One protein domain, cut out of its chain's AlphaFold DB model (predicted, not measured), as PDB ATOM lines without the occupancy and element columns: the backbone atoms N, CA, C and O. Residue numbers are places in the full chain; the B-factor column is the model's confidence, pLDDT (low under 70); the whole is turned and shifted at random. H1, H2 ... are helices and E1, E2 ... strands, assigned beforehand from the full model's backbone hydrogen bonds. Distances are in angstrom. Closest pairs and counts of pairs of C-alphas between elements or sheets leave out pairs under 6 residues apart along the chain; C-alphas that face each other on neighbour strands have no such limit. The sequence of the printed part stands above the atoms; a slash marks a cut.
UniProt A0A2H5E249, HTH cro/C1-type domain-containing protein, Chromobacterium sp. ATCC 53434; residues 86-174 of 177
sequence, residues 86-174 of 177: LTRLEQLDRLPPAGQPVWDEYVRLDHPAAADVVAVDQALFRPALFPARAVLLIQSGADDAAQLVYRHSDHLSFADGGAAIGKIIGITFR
ATOM      1  N   LEU A  86      33.625 -22.024   6.262       59.91
ATOM      2  CA  LEU A  86      35.062 -21.858   6.400       59.91
ATOM      3  C   LEU A  86      35.538 -22.641   7.620       59.91
ATOM      4  O   LEU A  86      35.065 -22.443   8.735       59.91
ATOM      5  N   THR A  87      36.482 -23.537   7.355       55.31
ATOM      6  CA  THR A  87      37.142 -24.423   8.324       55.31
ATOM      7  C   THR A  87      38.522 -23.900   8.739       55.31
ATOM      8  O   THR A  87      39.095 -24.317   9.745       55.31
ATOM      9  N   ARG A  88      39.096 -22.999   7.926       61.19
ATOM     10  CA  ARG A  88      40.412 -22.379   8.110       61.19
ATOM     11  C   ARG A  88      40.406 -20.933   7.617       61.19
ATOM     12  O   ARG A  88      39.659 -20.587   6.703       61.19
ATOM     13  N   LEU A  89      41.277 -20.108   8.193       69.38
ATOM     14  CA  LEU A  89      41.386 -18.681   7.879       69.38
ATOM     15  C   LEU A  89      41.808 -18.411   6.427       69.38
ATOM     16  O   LEU A  89      41.294 -17.481   5.814       69.38
ATOM     17  N   GLU A  90      42.667 -19.246   5.832       69.62
ATOM     18  CA  GLU A  90      43.155 -19.053   4.452       69.62
ATOM     19  C   GLU A  90      42.048 -19.196   3.399       69.62
ATOM     20  O   GLU A  90      42.231 -18.870   2.229       69.62
ATOM     21  N   GLN A  91      40.881 -19.705   3.795       67.38
ATOM     22  CA  GLN A  91      39.732 -19.815   2.912       67.38
ATOM     23  C   GLN A  91      38.990 -18.475   2.742       67.38
ATOM     24  O   GLN A  91      38.192 -18.364   1.812       67.38
ATOM     25  N   LEU A  92      39.271 -17.459   3.574       68.56
ATOM     26  CA  LEU A  92      38.700 -16.110   3.446       68.56
ATOM     27  C   LEU A  92      39.026 -15.471   2.090       68.56
ATOM     28  O   LEU A  92      38.148 -14.871   1.476       68.56
ATOM     29  N   ASP A  93      40.237 -15.686   1.572       63.03
ATOM     30  CA  ASP A  93      40.688 -15.123   0.288       63.03
ATOM     31  C   ASP A  93      39.936 -15.712  -0.921       63.03
ATOM     32  O   ASP A  93      39.996 -15.188  -2.030       63.03
ATOM     33  N   ARG A  94      39.231 -16.835  -0.722       61.66
ATOM     34  CA  ARG A  94      38.448 -17.528  -1.757       61.66
ATOM     35  C   ARG A  94      36.967 -17.166  -1.714       61.66
ATOM     36  O   ARG A  94      36.195 -17.693  -2.518       61.66
ATOM     37  N   LEU A  95      36.556 -16.322  -0.766       61.03
ATOM     38  CA  LEU A  95      35.175 -15.882  -0.670       61.03
ATOM     39  C   LEU A  95      34.835 -14.960  -1.847       61.03
ATOM     40  O   LEU A  95      35.598 -14.040  -2.150       61.03
ATOM     41  N   PRO A  96      33.684 -15.170  -2.511       54.91
ATOM     42  CA  PRO A  96      33.238 -14.252  -3.540       54.91
ATOM     43  C   PRO A  96      33.011 -12.860  -2.926       54.91
ATOM     44  O   PRO A  96      32.517 -12.755  -1.797       54.91
ATOM     45  N   PRO A  97      33.336 -11.779  -3.653       48.94
ATOM     46  CA  PRO A  97      33.095 -10.431  -3.175       48.94
ATOM     47  C   PRO A  97      31.589 -10.192  -3.014       48.94
ATOM     48  O   PRO A  97      30.818 -10.290  -3.966       48.94
ATOM     49  N   ALA A  98      31.217  -9.835  -1.785       48.75
ATOM     50  CA  ALA A  98      29.919  -9.334  -1.340       48.75
ATOM     51  C   ALA A  98      28.704 -10.289  -1.395       48.75
ATOM     52  O   ALA A  98      28.313 -10.848  -2.418       48.75
ATOM     53  N   GLY A  99      28.001 -10.348  -0.258       49.88
ATOM     54  CA  GLY A  99      26.575 -10.688  -0.207       49.88
ATOM     55  C   GLY A  99      26.213 -12.093   0.261       49.88
ATOM     56  O   GLY A  99      25.025 -12.396   0.309       49.88
ATOM     57  N   GLN A 100      27.178 -12.943   0.620       52.88
ATOM     58  CA  GLN A 100      26.875 -14.244   1.220       52.88
ATOM     59  C   GLN A 100      27.406 -14.290   2.659       52.88
ATOM     60  O   GLN A 100      28.604 -14.079   2.853       52.88
ATOM     61  N   PRO A 101      26.543 -14.519   3.670       53.44
ATOM     62  CA  PRO A 101      27.014 -14.814   5.022       53.44
ATOM     63  C   PRO A 101      27.857 -16.099   4.998       53.44
ATOM     64  O   PRO A 101      27.698 -16.896   4.083       53.44
ATOM     65  N   VAL A 102      28.745 -16.319   5.968       52.59
ATOM     66  CA  VAL A 102      29.536 -17.558   6.123       52.59
ATOM     67  C   VAL A 102      28.986 -18.360   7.308       52.59
ATOM     68  O   VAL A 102      28.586 -17.769   8.315       52.59
ATOM     69  N   TRP A 103      28.949 -19.693   7.210       44.62
ATOM     70  CA  TRP A 103      28.563 -20.592   8.312       44.62
ATOM     71  C   TRP A 103      29.795 -21.266   8.953       44.62
ATOM     72  O   TRP A 103      30.809 -21.477   8.289       44.62
ATOM     73  N   ASP A 104      29.730 -21.542  10.259       49.16
ATOM     74  CA  ASP A 104      30.899 -21.808  11.121       49.16
ATOM     75  C   ASP A 104      31.489 -23.227  11.046       49.16
ATOM     76  O   ASP A 104      30.764 -24.199  11.245       49.16
ATOM     77  N   GLU A 105      32.829 -23.297  10.973       38.41
ATOM     78  CA  GLU A 105      33.696 -24.269  11.668       38.41
ATOM     79  C   GLU A 105      35.073 -23.627  11.986       38.41
ATOM     80  O   GLU A 105      36.069 -23.951  11.350       38.41
ATOM     81  N   TYR A 106      35.203 -22.715  12.958       47.00
ATOM     82  CA  TYR A 106      36.533 -22.158  13.281       47.00
ATOM     83  C   TYR A 106      37.156 -22.719  14.556       47.00
ATOM     84  O   TYR A 106      36.538 -22.808  15.619       47.00
ATOM     85  N   VAL A 107      38.437 -23.064  14.425       38.16
ATOM     86  CA  VAL A 107      39.319 -23.537  15.491       38.16
ATOM     87  C   VAL A 107      39.711 -22.367  16.386       38.16
ATOM     88  O   VAL A 107      40.247 -21.359  15.926       38.16
ATOM     89  N   ARG A 108      39.496 -22.532  17.694       43.12
ATOM     90  CA  ARG A 108      40.063 -21.663  18.726       43.12
ATOM     91  C   ARG A 108      41.586 -21.773  18.669       43.12
ATOM     92  O   ARG A 108      42.140 -22.798  19.057       43.12
ATOM     93  N   LEU A 109      42.256 -20.728  18.196       44.44
ATOM     94  CA  LEU A 109      43.706 -20.622  18.308       44.44
ATOM     95  C   LEU A 109      44.026 -20.045  19.688       44.44
ATOM     96  O   LEU A 109      43.661 -18.909  19.991       44.44
ATOM     97  N   ASP A 110      44.674 -20.843  20.537       45.44
ATOM     98  CA  ASP A 110      45.266 -20.363  21.787       45.44
ATOM     99  C   ASP A 110      46.474 -19.486  21.423       45.44
ATOM    100  O   ASP A 110      47.613 -19.944  21.372       45.44
ATOM    101  N   HIS A 111      46.214 -18.219  21.097       49.84
ATOM    102  CA  HIS A 111      47.273 -17.254  20.838       49.84
ATOM    103  C   HIS A 111      47.693 -16.617  22.169       49.84
ATOM    104  O   HIS A 111      46.854 -15.985  22.821       49.84
ATOM    105  N   PRO A 112      48.964 -16.727  22.602       53.12
ATOM    106  CA  PRO A 112      49.466 -15.857  23.656       53.12
ATOM    107  C   PRO A 112      49.381 -14.426  23.120       53.12
ATOM    108  O   PRO A 112      49.946 -14.142  22.063       53.12
ATOM    109  N   ALA A 113      48.594 -13.569  23.775       53.88
ATOM    110  CA  ALA A 113      48.364 -12.195  23.345       53.88
ATOM    111  C   ALA A 113      49.705 -11.459  23.194       53.88
ATOM    112  O   ALA A 113      50.386 -11.181  24.180       53.88
ATOM    113  N   ALA A 114      50.093 -11.192  21.947       59.00
ATOM    114  CA  ALA A 114      51.194 -10.297  21.624       59.00
ATOM    115  C   ALA A 114      50.751  -8.837  21.832       59.00
ATOM    116  O   ALA A 114      49.555  -8.547  21.844       59.00
ATOM    117  N   ALA A 115      51.715  -7.923  21.981       62.38
ATOM    118  CA  ALA A 115      51.474  -6.508  22.284       62.38
ATOM    119  C   ALA A 115      50.652  -5.750  21.215       62.38
ATOM    120  O   ALA A 115      50.131  -4.679  21.507       62.38
ATOM    121  N   ASP A 116      50.464  -6.339  20.030       79.81
ATOM    122  CA  ASP A 116      49.906  -5.667  18.851       79.81
ATOM    123  C   ASP A 116      48.614  -6.321  18.334       79.81
ATOM    124  O   ASP A 116      48.294  -6.221  17.149       79.81
ATOM    125  N   VAL A 117      47.880  -7.036  19.196       82.75
ATOM    126  CA  VAL A 117      46.639  -7.736  18.819       82.75
ATOM    127  C   VAL A 117      45.408  -7.041  19.392       82.75
ATOM    128  O   VAL A 117      45.285  -6.860  20.603       82.75
ATOM    129  N   VAL A 118      44.446  -6.724  18.525       85.00
ATOM    130  CA  VAL A 118      43.161  -6.112  18.882       85.00
ATOM    131  C   VAL A 118      42.014  -7.077  18.588       85.00
ATOM    132  O   VAL A 118      41.962  -7.699  17.528       85.00
ATOM    133  N   ALA A 119      41.069  -7.184  19.523       85.44
ATOM    134  CA  ALA A 119      39.827  -7.928  19.340       85.44
ATOM    135  C   ALA A 119      38.716  -6.998  18.826       85.44
ATOM    136  O   ALA A 119      38.417  -5.977  19.445       85.44
ATOM    137  N   VAL A 120      38.088  -7.361  17.711       84.31
ATOM    138  CA  VAL A 120      37.131  -6.519  16.985       84.31
ATOM    139  C   VAL A 120      35.823  -7.273  16.763       84.31
ATOM    140  O   VAL A 120      35.819  -8.424  16.334       84.31
ATOM    141  N   ASP A 121      34.695  -6.628  17.063       83.81
ATOM    142  CA  ASP A 121      33.369  -7.201  16.816       83.81
ATOM    143  C   ASP A 121      33.105  -7.312  15.310       83.81
ATOM    144  O   ASP A 121      33.324  -6.357  14.560       83.81
ATOM    145  N   GLN A 122      32.584  -8.456  14.868       85.19
ATOM    146  CA  GLN A 122      32.222  -8.654  13.467       85.19
ATOM    147  C   GLN A 122      31.215  -7.626  12.932       85.19
ATOM    148  O   GLN A 122      31.201  -7.353  11.737       85.19
ATOM    149  N   ALA A 123      30.387  -7.027  13.793       82.88
ATOM    150  CA  ALA A 123      29.397  -6.026  13.410       82.88
ATOM    151  C   ALA A 123      30.030  -4.801  12.732       82.88
ATOM    152  O   ALA A 123      29.350  -4.122  11.954       82.88
ATOM    153  N   LEU A 124      31.320  -4.556  12.996       85.31
ATOM    154  CA  LEU A 124      32.119  -3.501  12.382       85.31
ATOM    155  C   LEU A 124      32.555  -3.831  10.947       85.31
ATOM    156  O   LEU A 124      33.009  -2.933  10.249       85.31
ATOM    157  N   PHE A 125      32.404  -5.075  10.483       83.00
ATOM    158  CA  PHE A 125      32.800  -5.490   9.140       83.00
ATOM    159  C   PHE A 125      31.673  -5.329   8.112       83.00
ATOM    160  O   PHE A 125      30.495  -5.608   8.373       83.00
ATOM    161  N   ARG A 126      32.044  -4.900   6.902       79.69
ATOM    162  CA  ARG A 126      31.202  -4.921   5.704       79.69
ATOM    163  C   ARG A 126      32.001  -5.504   4.529       79.69
ATOM    164  O   ARG A 126      33.104  -5.035   4.270       79.69
ATOM    165  N   PRO A 127      31.451  -6.493   3.797       71.31
ATOM    166  CA  PRO A 127      30.185  -7.186   4.062       71.31
ATOM    167  C   PRO A 127      30.194  -7.954   5.400       71.31
ATOM    168  O   PRO A 127      31.252  -8.273   5.938       71.31
ATOM    169  N   ALA A 128      29.006  -8.218   5.958       71.81
ATOM    170  CA  ALA A 128      28.854  -9.003   7.185       71.81
ATOM    171  C   ALA A 128      29.118 -10.483   6.874       71.81
ATOM    172  O   ALA A 128      28.213 -11.230   6.503       71.81
ATOM    173  N   LEU A 129      30.390 -10.867   6.936       71.69
ATOM    174  CA  LEU A 129      30.844 -12.203   6.563       71.69
ATOM    175  C   LEU A 129      30.796 -13.178   7.733       71.69
ATOM    176  O   LEU A 129      30.672 -14.371   7.500       71.69
ATOM    177  N   PHE A 130      30.856 -12.702   8.975       74.69
ATOM    178  CA  PHE A 130      30.966 -13.575  10.139       74.69
ATOM    179  C   PHE A 130      29.641 -13.688  10.905       74.69
ATOM    180  O   PHE A 130      28.805 -12.784  10.858       74.69
ATOM    181  N   PRO A 131      29.430 -14.779  11.656       70.38
ATOM    182  CA  PRO A 131      28.267 -14.917  12.526       70.38
ATOM    183  C   PRO A 131      28.243 -13.852  13.620       70.38
ATOM    184  O   PRO A 131      29.288 -13.476  14.135       70.38
ATOM    185  N   ALA A 132      27.056 -13.458  14.089       75.31
ATOM    186  CA  ALA A 132      26.869 -12.373  15.067       75.31
ATOM    187  C   ALA A 132      27.664 -12.502  16.385       75.31
ATOM    188  O   ALA A 132      27.833 -11.526  17.114       75.31
ATOM    189  N   ARG A 133      28.132 -13.708  16.717       74.50
ATOM    190  CA  ARG A 133      28.897 -14.001  17.939       74.50
ATOM    191  C   ARG A 133      30.411 -13.962  17.741       74.50
ATOM    192  O   ARG A 133      31.130 -14.098  18.735       74.50
ATOM    193  N   ALA A 134      30.873 -13.831  16.501       77.75
ATOM    194  CA  ALA A 134      32.280 -13.822  16.156       77.75
ATOM    195  C   ALA A 134      32.955 -12.519  16.603       77.75
ATOM    196  O   ALA A 134      32.411 -11.419  16.482       77.75
ATOM    197  N   VAL A 135      34.172 -12.674  17.102       81.88
ATOM    198  CA  VAL A 135      35.105 -11.608  17.443       81.88
ATOM    199  C   VAL A 135      36.411 -11.930  16.733       81.88
ATOM    200  O   VAL A 135      36.956 -13.024  16.880       81.88
ATOM    201  N   LEU A 136      36.889 -10.989  15.934       85.56
ATOM    202  CA  LEU A 136      38.064 -11.144  15.093       85.56
ATOM    203  C   LEU A 136      39.292 -10.647  15.851       85.56
ATOM    204  O   LEU A 136      39.235  -9.608  16.502       85.56
ATOM    205  N   LEU A 137      40.399 -11.379  15.764       85.56
ATOM    206  CA  LEU A 137      41.692 -10.981  16.314       85.56
ATOM    207  C   LEU A 137      42.546 -10.421  15.178       85.56
ATOM    208  O   LEU A 137      42.829 -11.135  14.214       85.56
ATOM    209  N   ILE A 138      42.938  -9.154  15.293       85.56
ATOM    210  CA  ILE A 138      43.699  -8.422  14.279       85.56
ATOM    211  C   ILE A 138      45.070  -8.070  14.843       85.56
ATOM    212  O   ILE A 138      45.145  -7.431  15.887       85.56
ATOM    213  N   GLN A 139      46.137  -8.455  14.147       86.12
ATOM    214  CA  GLN A 139      47.500  -8.021  14.440       86.12
ATOM    215  C   GLN A 139      47.836  -6.760  13.641       86.12
ATOM    216  O   GLN A 139      47.787  -6.786  12.409       86.12
ATOM    217  N   SER A 140      48.184  -5.673  14.323       81.62
ATOM    218  CA  SER A 140      48.594  -4.411  13.696       81.62
ATOM    219  C   SER A 140      50.028  -4.464  13.150       81.62
ATOM    220  O   SER A 140      50.856  -5.233  13.633       81.62
ATOM    221  N   GLY A 141      50.321  -3.638  12.137       72.88
ATOM    222  CA  GLY A 141      51.664  -3.497  11.543       72.88
ATOM    223  C   GLY A 141      52.061  -4.579  10.531       72.88
ATOM    224  O   GLY A 141      53.229  -4.681  10.163       72.88
ATOM    225  N   ALA A 142      51.110  -5.413  10.105       68.31
ATOM    226  CA  ALA A 142      51.299  -6.349   9.006       68.31
ATOM    227  C   ALA A 142      50.796  -5.709   7.705       68.31
ATOM    228  O   ALA A 142      49.586  -5.614   7.506       68.31
ATOM    229  N   ASP A 143      51.727  -5.303   6.839       65.94
ATOM    230  CA  ASP A 143      51.414  -4.532   5.623       65.94
ATOM    231  C   ASP A 143      51.493  -5.380   4.337       65.94
ATOM    232  O   ASP A 143      51.022  -4.959   3.286       65.94
ATOM    233  N   ASP A 144      52.058  -6.591   4.422       64.56
ATOM    234  CA  ASP A 144      52.234  -7.513   3.292       64.56
ATOM    235  C   ASP A 144      51.849  -8.944   3.696       64.56
ATOM    236  O   ASP A 144      52.681  -9.794   4.029       64.56
ATOM    237  N   ALA A 145      50.542  -9.196   3.785       64.38
ATOM    238  CA  ALA A 145      50.014 -10.498   4.166       64.38
ATOM    239  C   ALA A 145      48.661 -10.796   3.506       64.38
ATOM    240  O   ALA A 145      47.940  -9.901   3.085       64.38
ATOM    241  N   ALA A 146      48.280 -12.073   3.455       66.69
ATOM    242  CA  ALA A 146      46.895 -12.466   3.186       66.69
ATOM    243  C   ALA A 146      45.973 -12.024   4.341       66.69
ATOM    244  O   ALA A 146      46.439 -11.941   5.476       66.69
ATOM    245  N   GLN A 147      44.673 -11.815   4.086       77.06
ATOM    246  CA  GLN A 147      43.663 -11.451   5.104       77.06
ATOM    247  C   GLN A 147      43.892 -10.091   5.790       77.06
ATOM    248  O   GLN A 147      43.680  -9.940   7.001       77.06
ATOM    249  N   LEU A 148      44.328  -9.095   5.017       84.31
ATOM    250  CA  LEU A 148      44.413  -7.718   5.492       84.31
ATOM    251  C   LEU A 148      43.026  -7.139   5.739       84.31
ATOM    252  O   LEU A 148      42.073  -7.385   4.999       84.31
ATOM    253  N   VAL A 149      42.943  -6.348   6.798       85.06
ATOM    254  CA  VAL A 149      41.768  -5.568   7.139       85.06
ATOM    255  C   VAL A 149      42.055  -4.120   6.796       85.06
ATOM    256  O   VAL A 149      43.061  -3.552   7.222       85.06
ATOM    257  N   TYR A 150      41.137  -3.516   6.062       86.44
ATOM    258  CA  TYR A 150      41.177  -2.120   5.671       86.44
ATOM    259  C   TYR A 150      40.120  -1.348   6.444       86.44
ATOM    260  O   TYR A 150      39.015  -1.839   6.701       86.44
ATOM    261  N   ARG A 151      40.468  -0.119   6.822       85.88
ATOM    262  CA  ARG A 151      39.529   0.803   7.449       85.88
ATOM    263  C   ARG A 151      38.889   1.679   6.387       85.88
ATOM    264  O   ARG A 151      39.572   2.438   5.710       85.88
ATOM    265  N   HIS A 152      37.568   1.647   6.345       81.81
ATOM    266  CA  HIS A 152      36.761   2.659   5.685       81.81
ATOM    267  C   HIS A 152      36.213   3.643   6.727       81.81
ATOM    268  O   HIS A 152      36.405   3.487   7.936       81.81
ATOM    269  N   SER A 153      35.556   4.698   6.256       79.62
ATOM    270  CA  SER A 153      35.047   5.801   7.081       79.62
ATOM    271  C   SER A 153      34.186   5.355   8.270       79.62
ATOM    272  O   SER A 153      34.277   5.953   9.339       79.62
ATOM    273  N   ASP A 154      33.388   4.302   8.104       82.62
ATOM    274  CA  ASP A 154      32.381   3.832   9.063       82.62
ATOM    275  C   ASP A 154      32.415   2.312   9.314       82.62
ATOM    276  O   ASP A 154      31.661   1.808  10.146       82.62
ATOM    277  N   HIS A 155      33.277   1.568   8.616       82.69
ATOM    278  CA  HIS A 155      33.346   0.110   8.704       82.69
ATOM    279  C   HIS A 155      34.746  -0.435   8.392       82.69
ATOM    280  O   HIS A 155      35.633   0.281   7.926       82.69
ATOM    281  N   LEU A 156      34.928  -1.729   8.638       84.62
ATOM    282  CA  LEU A 156      36.104  -2.513   8.273       84.62
ATOM    283  C   LEU A 156      35.784  -3.435   7.098       84.62
ATOM    284  O   LEU A 156      34.667  -3.938   6.990       84.62
ATOM    285  N   SER A 157      36.752  -3.668   6.223       83.19
ATOM    286  CA  SER A 157      36.571  -4.481   5.018       83.19
ATOM    287  C   SER A 157      37.812  -5.317   4.720       83.19
ATOM    288  O   SER A 157      38.904  -5.015   5.193       83.19
ATOM    289  N   PHE A 158      37.628  -6.360   3.913       79.50
ATOM    290  CA  PHE A 158      38.717  -7.116   3.277       79.50
ATOM    291  C   PHE A 158      39.039  -6.611   1.873       79.50
ATOM    292  O   PHE A 158      40.053  -6.994   1.295       79.50
ATOM    293  N   ALA A 159      38.162  -5.782   1.304       75.88
ATOM    294  CA  ALA A 159      38.448  -5.093   0.060       75.88
ATOM    295  C   ALA A 159      39.415  -3.942   0.344       75.88
ATOM    296  O   ALA A 159      39.248  -3.237   1.339       75.88
ATOM    297  N   ASP A 160      40.395  -3.768  -0.540       72.00
ATOM    298  CA  ASP A 160      41.373  -2.690  -0.449       72.00
ATOM    299  C   ASP A 160      40.666  -1.329  -0.324       72.00
ATOM    300  O   ASP A 160      39.810  -0.960  -1.135       72.00
ATOM    301  N   GLY A 161      41.006  -0.615   0.747       66.25
ATOM    302  CA  GLY A 161      40.495   0.709   1.083       66.25
ATOM    303  C   GLY A 161      41.601   1.735   1.317       66.25
ATOM    304  O   GLY A 161      41.317   2.803   1.859       66.25
ATOM    305  N   GLY A 162      42.851   1.421   0.957       74.69
ATOM    306  CA  GLY A 162      44.036   2.213   1.287       74.69
ATOM    307  C   GLY A 162      44.941   1.501   2.295       74.69
ATOM    308  O   GLY A 162      45.282   0.339   2.122       74.69
ATOM    309  N   ALA A 163      45.366   2.192   3.355       80.94
ATOM    310  CA  ALA A 163      46.277   1.602   4.336       80.94
ATOM    311  C   ALA A 163      45.588   0.492   5.151       80.94
ATOM    312  O   ALA A 163      44.540   0.717   5.771       80.94
ATOM    313  N   ALA A 164      46.193  -0.695   5.173       85.31
ATOM    314  CA  ALA A 164      45.747  -1.786   6.024       85.31
ATOM    315  C   ALA A 164      45.936  -1.412   7.502       85.31
ATOM    316  O   ALA A 164      46.938  -0.822   7.897       85.31
ATOM    317  N   ILE A 165      44.959  -1.765   8.336       84.94
ATOM    318  CA  ILE A 165      45.063  -1.603   9.794       84.94
ATOM    319  C   ILE A 165      45.743  -2.801  10.465       84.94
ATOM    320  O   ILE A 165      46.128  -2.729  11.635       84.94
ATOM    321  N   GLY A 166      45.864  -3.908   9.734       86.06
ATOM    322  CA  GLY A 166      46.482  -5.132  10.204       86.06
ATOM    323  C   GLY A 166      45.927  -6.371   9.518       86.06
ATOM    324  O   GLY A 166      45.143  -6.295   8.572       86.06
ATOM    325  N   LYS A 167      46.316  -7.529  10.043       85.75
ATOM    326  CA  LYS A 167      45.982  -8.849   9.511       85.75
ATOM    327  C   LYS A 167      45.107  -9.628  10.484       85.75
ATOM    328  O   LYS A 167      45.381  -9.625  11.683       85.75
ATOM    329  N   ILE A 168      44.112 -10.362   9.986       83.31
ATOM    330  CA  ILE A 168      43.417 -11.351  10.821       83.31
ATOM    331  C   ILE A 168      44.357 -12.506  11.169       83.31
ATOM    332  O   ILE A 168      44.953 -13.139  10.301       83.31
ATOM    333  N   ILE A 169      44.447 -12.803  12.462       79.94
ATOM    334  CA  ILE A 169      45.231 -13.924  12.999       79.94
ATOM    335  C   ILE A 169      44.357 -14.971  13.698       79.94
ATOM    336  O   ILE A 169      44.845 -16.034  14.076       79.94
ATOM    337  N   GLY A 170      43.070 -14.680  13.905       77.75
ATOM    338  CA  GLY A 170      42.168 -15.558  14.639       77.75
ATOM    339  C   GLY A 170      40.723 -15.077  14.647       77.75
ATOM    340  O   GLY A 170      40.440 -13.893  14.468       77.75
ATOM    341  N   ILE A 171      39.810 -16.010  14.904       78.06
ATOM    342  CA  ILE A 171      38.398 -15.742  15.179       78.06
ATOM    343  C   ILE A 171      38.048 -16.476  16.474       78.06
ATOM    344  O   ILE A 171      38.382 -17.647  16.648       78.06
ATOM    345  N   THR A 172      37.395 -15.781  17.399       73.69
ATOM    346  CA  THR A 172      36.852 -16.353  18.636       73.69
ATOM    347  C   THR A 172      35.364 -16.043  18.751       73.69
ATOM    348  O   THR A 172      34.835 -15.211  18.018       73.69
ATOM    349  N   PHE A 173      34.670 -16.706  19.672       80.12
ATOM    350  CA  PHE A 173      33.226 -16.572  19.834       80.12
ATOM    351  C   PHE A 173      32.866 -16.192  21.259       80.12
ATOM    352  O   PHE A 173      33.374 -16.761  22.229       80.12
ATOM    353  N   ARG A 174      31.915 -15.267  21.392       73.25
ATOM    354  CA  ARG A 174      31.295 -14.962  22.686       73.25
ATOM    355  C   ARG A 174      30.651 -16.228  23.252       73.25
ATOM    356  O   ARG A 174      29.897 -16.900  22.542       73.25
TER     357      ARG A 174
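Overview. This is residues 86 to 174 of the 177 residues of the protein "HTH cro/C1-type domain-containing protein" of Chromobacterium sp. ATCC 53434 (UniProt A0A2H5E249). Little of this domain is regular: one small, strongly twisted sheet of four strands has long loops about it, and the short helix H1 only grazes it. The loop of residues 95 to 116 sweeps round the outside. The 89 printed residues include H1, E1, E2, E3 and E4, in that order; the mostly-strand class rests on 31 residues in named elements. The sheet, E1 E2 E4 E3, is antiparallel. The whole is compact, radius of gyration of the C-alphas 12.2 A, spanning 33 by 30 by 22 A.

Along the chain. Find C-alpha 89 at (41.386, -18.681, 7.879), where H1 runs to 94. Then come E1, 117 to 121; E2, 134 to 139, 16.4 A; E3, 148 to 151; and E4, 164 to 173, 23.8 A, ending at (33.226, -16.572, 19.834).

Arrangement. E1 and E2 form a hairpin (N 118 to O 138, 2.8 A). E2 neighbours E4 (N 135 to O 172, 2.8 A). E3 and E4 form a hairpin (N 149 to O 166, 2.8 A). E4 bends by 66 degrees at residue 169. In H1, 0 of 2 O i to N i+4 pairs are within hydrogen-bond range, and 2 of 3 O i to N i+3.

Size, cuts and confidence. The printed part has no cut. Links H1 to E1, E1 to E2 and E3 to E4 are long. Confidence is under 70 at residues 86 to 115, 142 to 146 and 161.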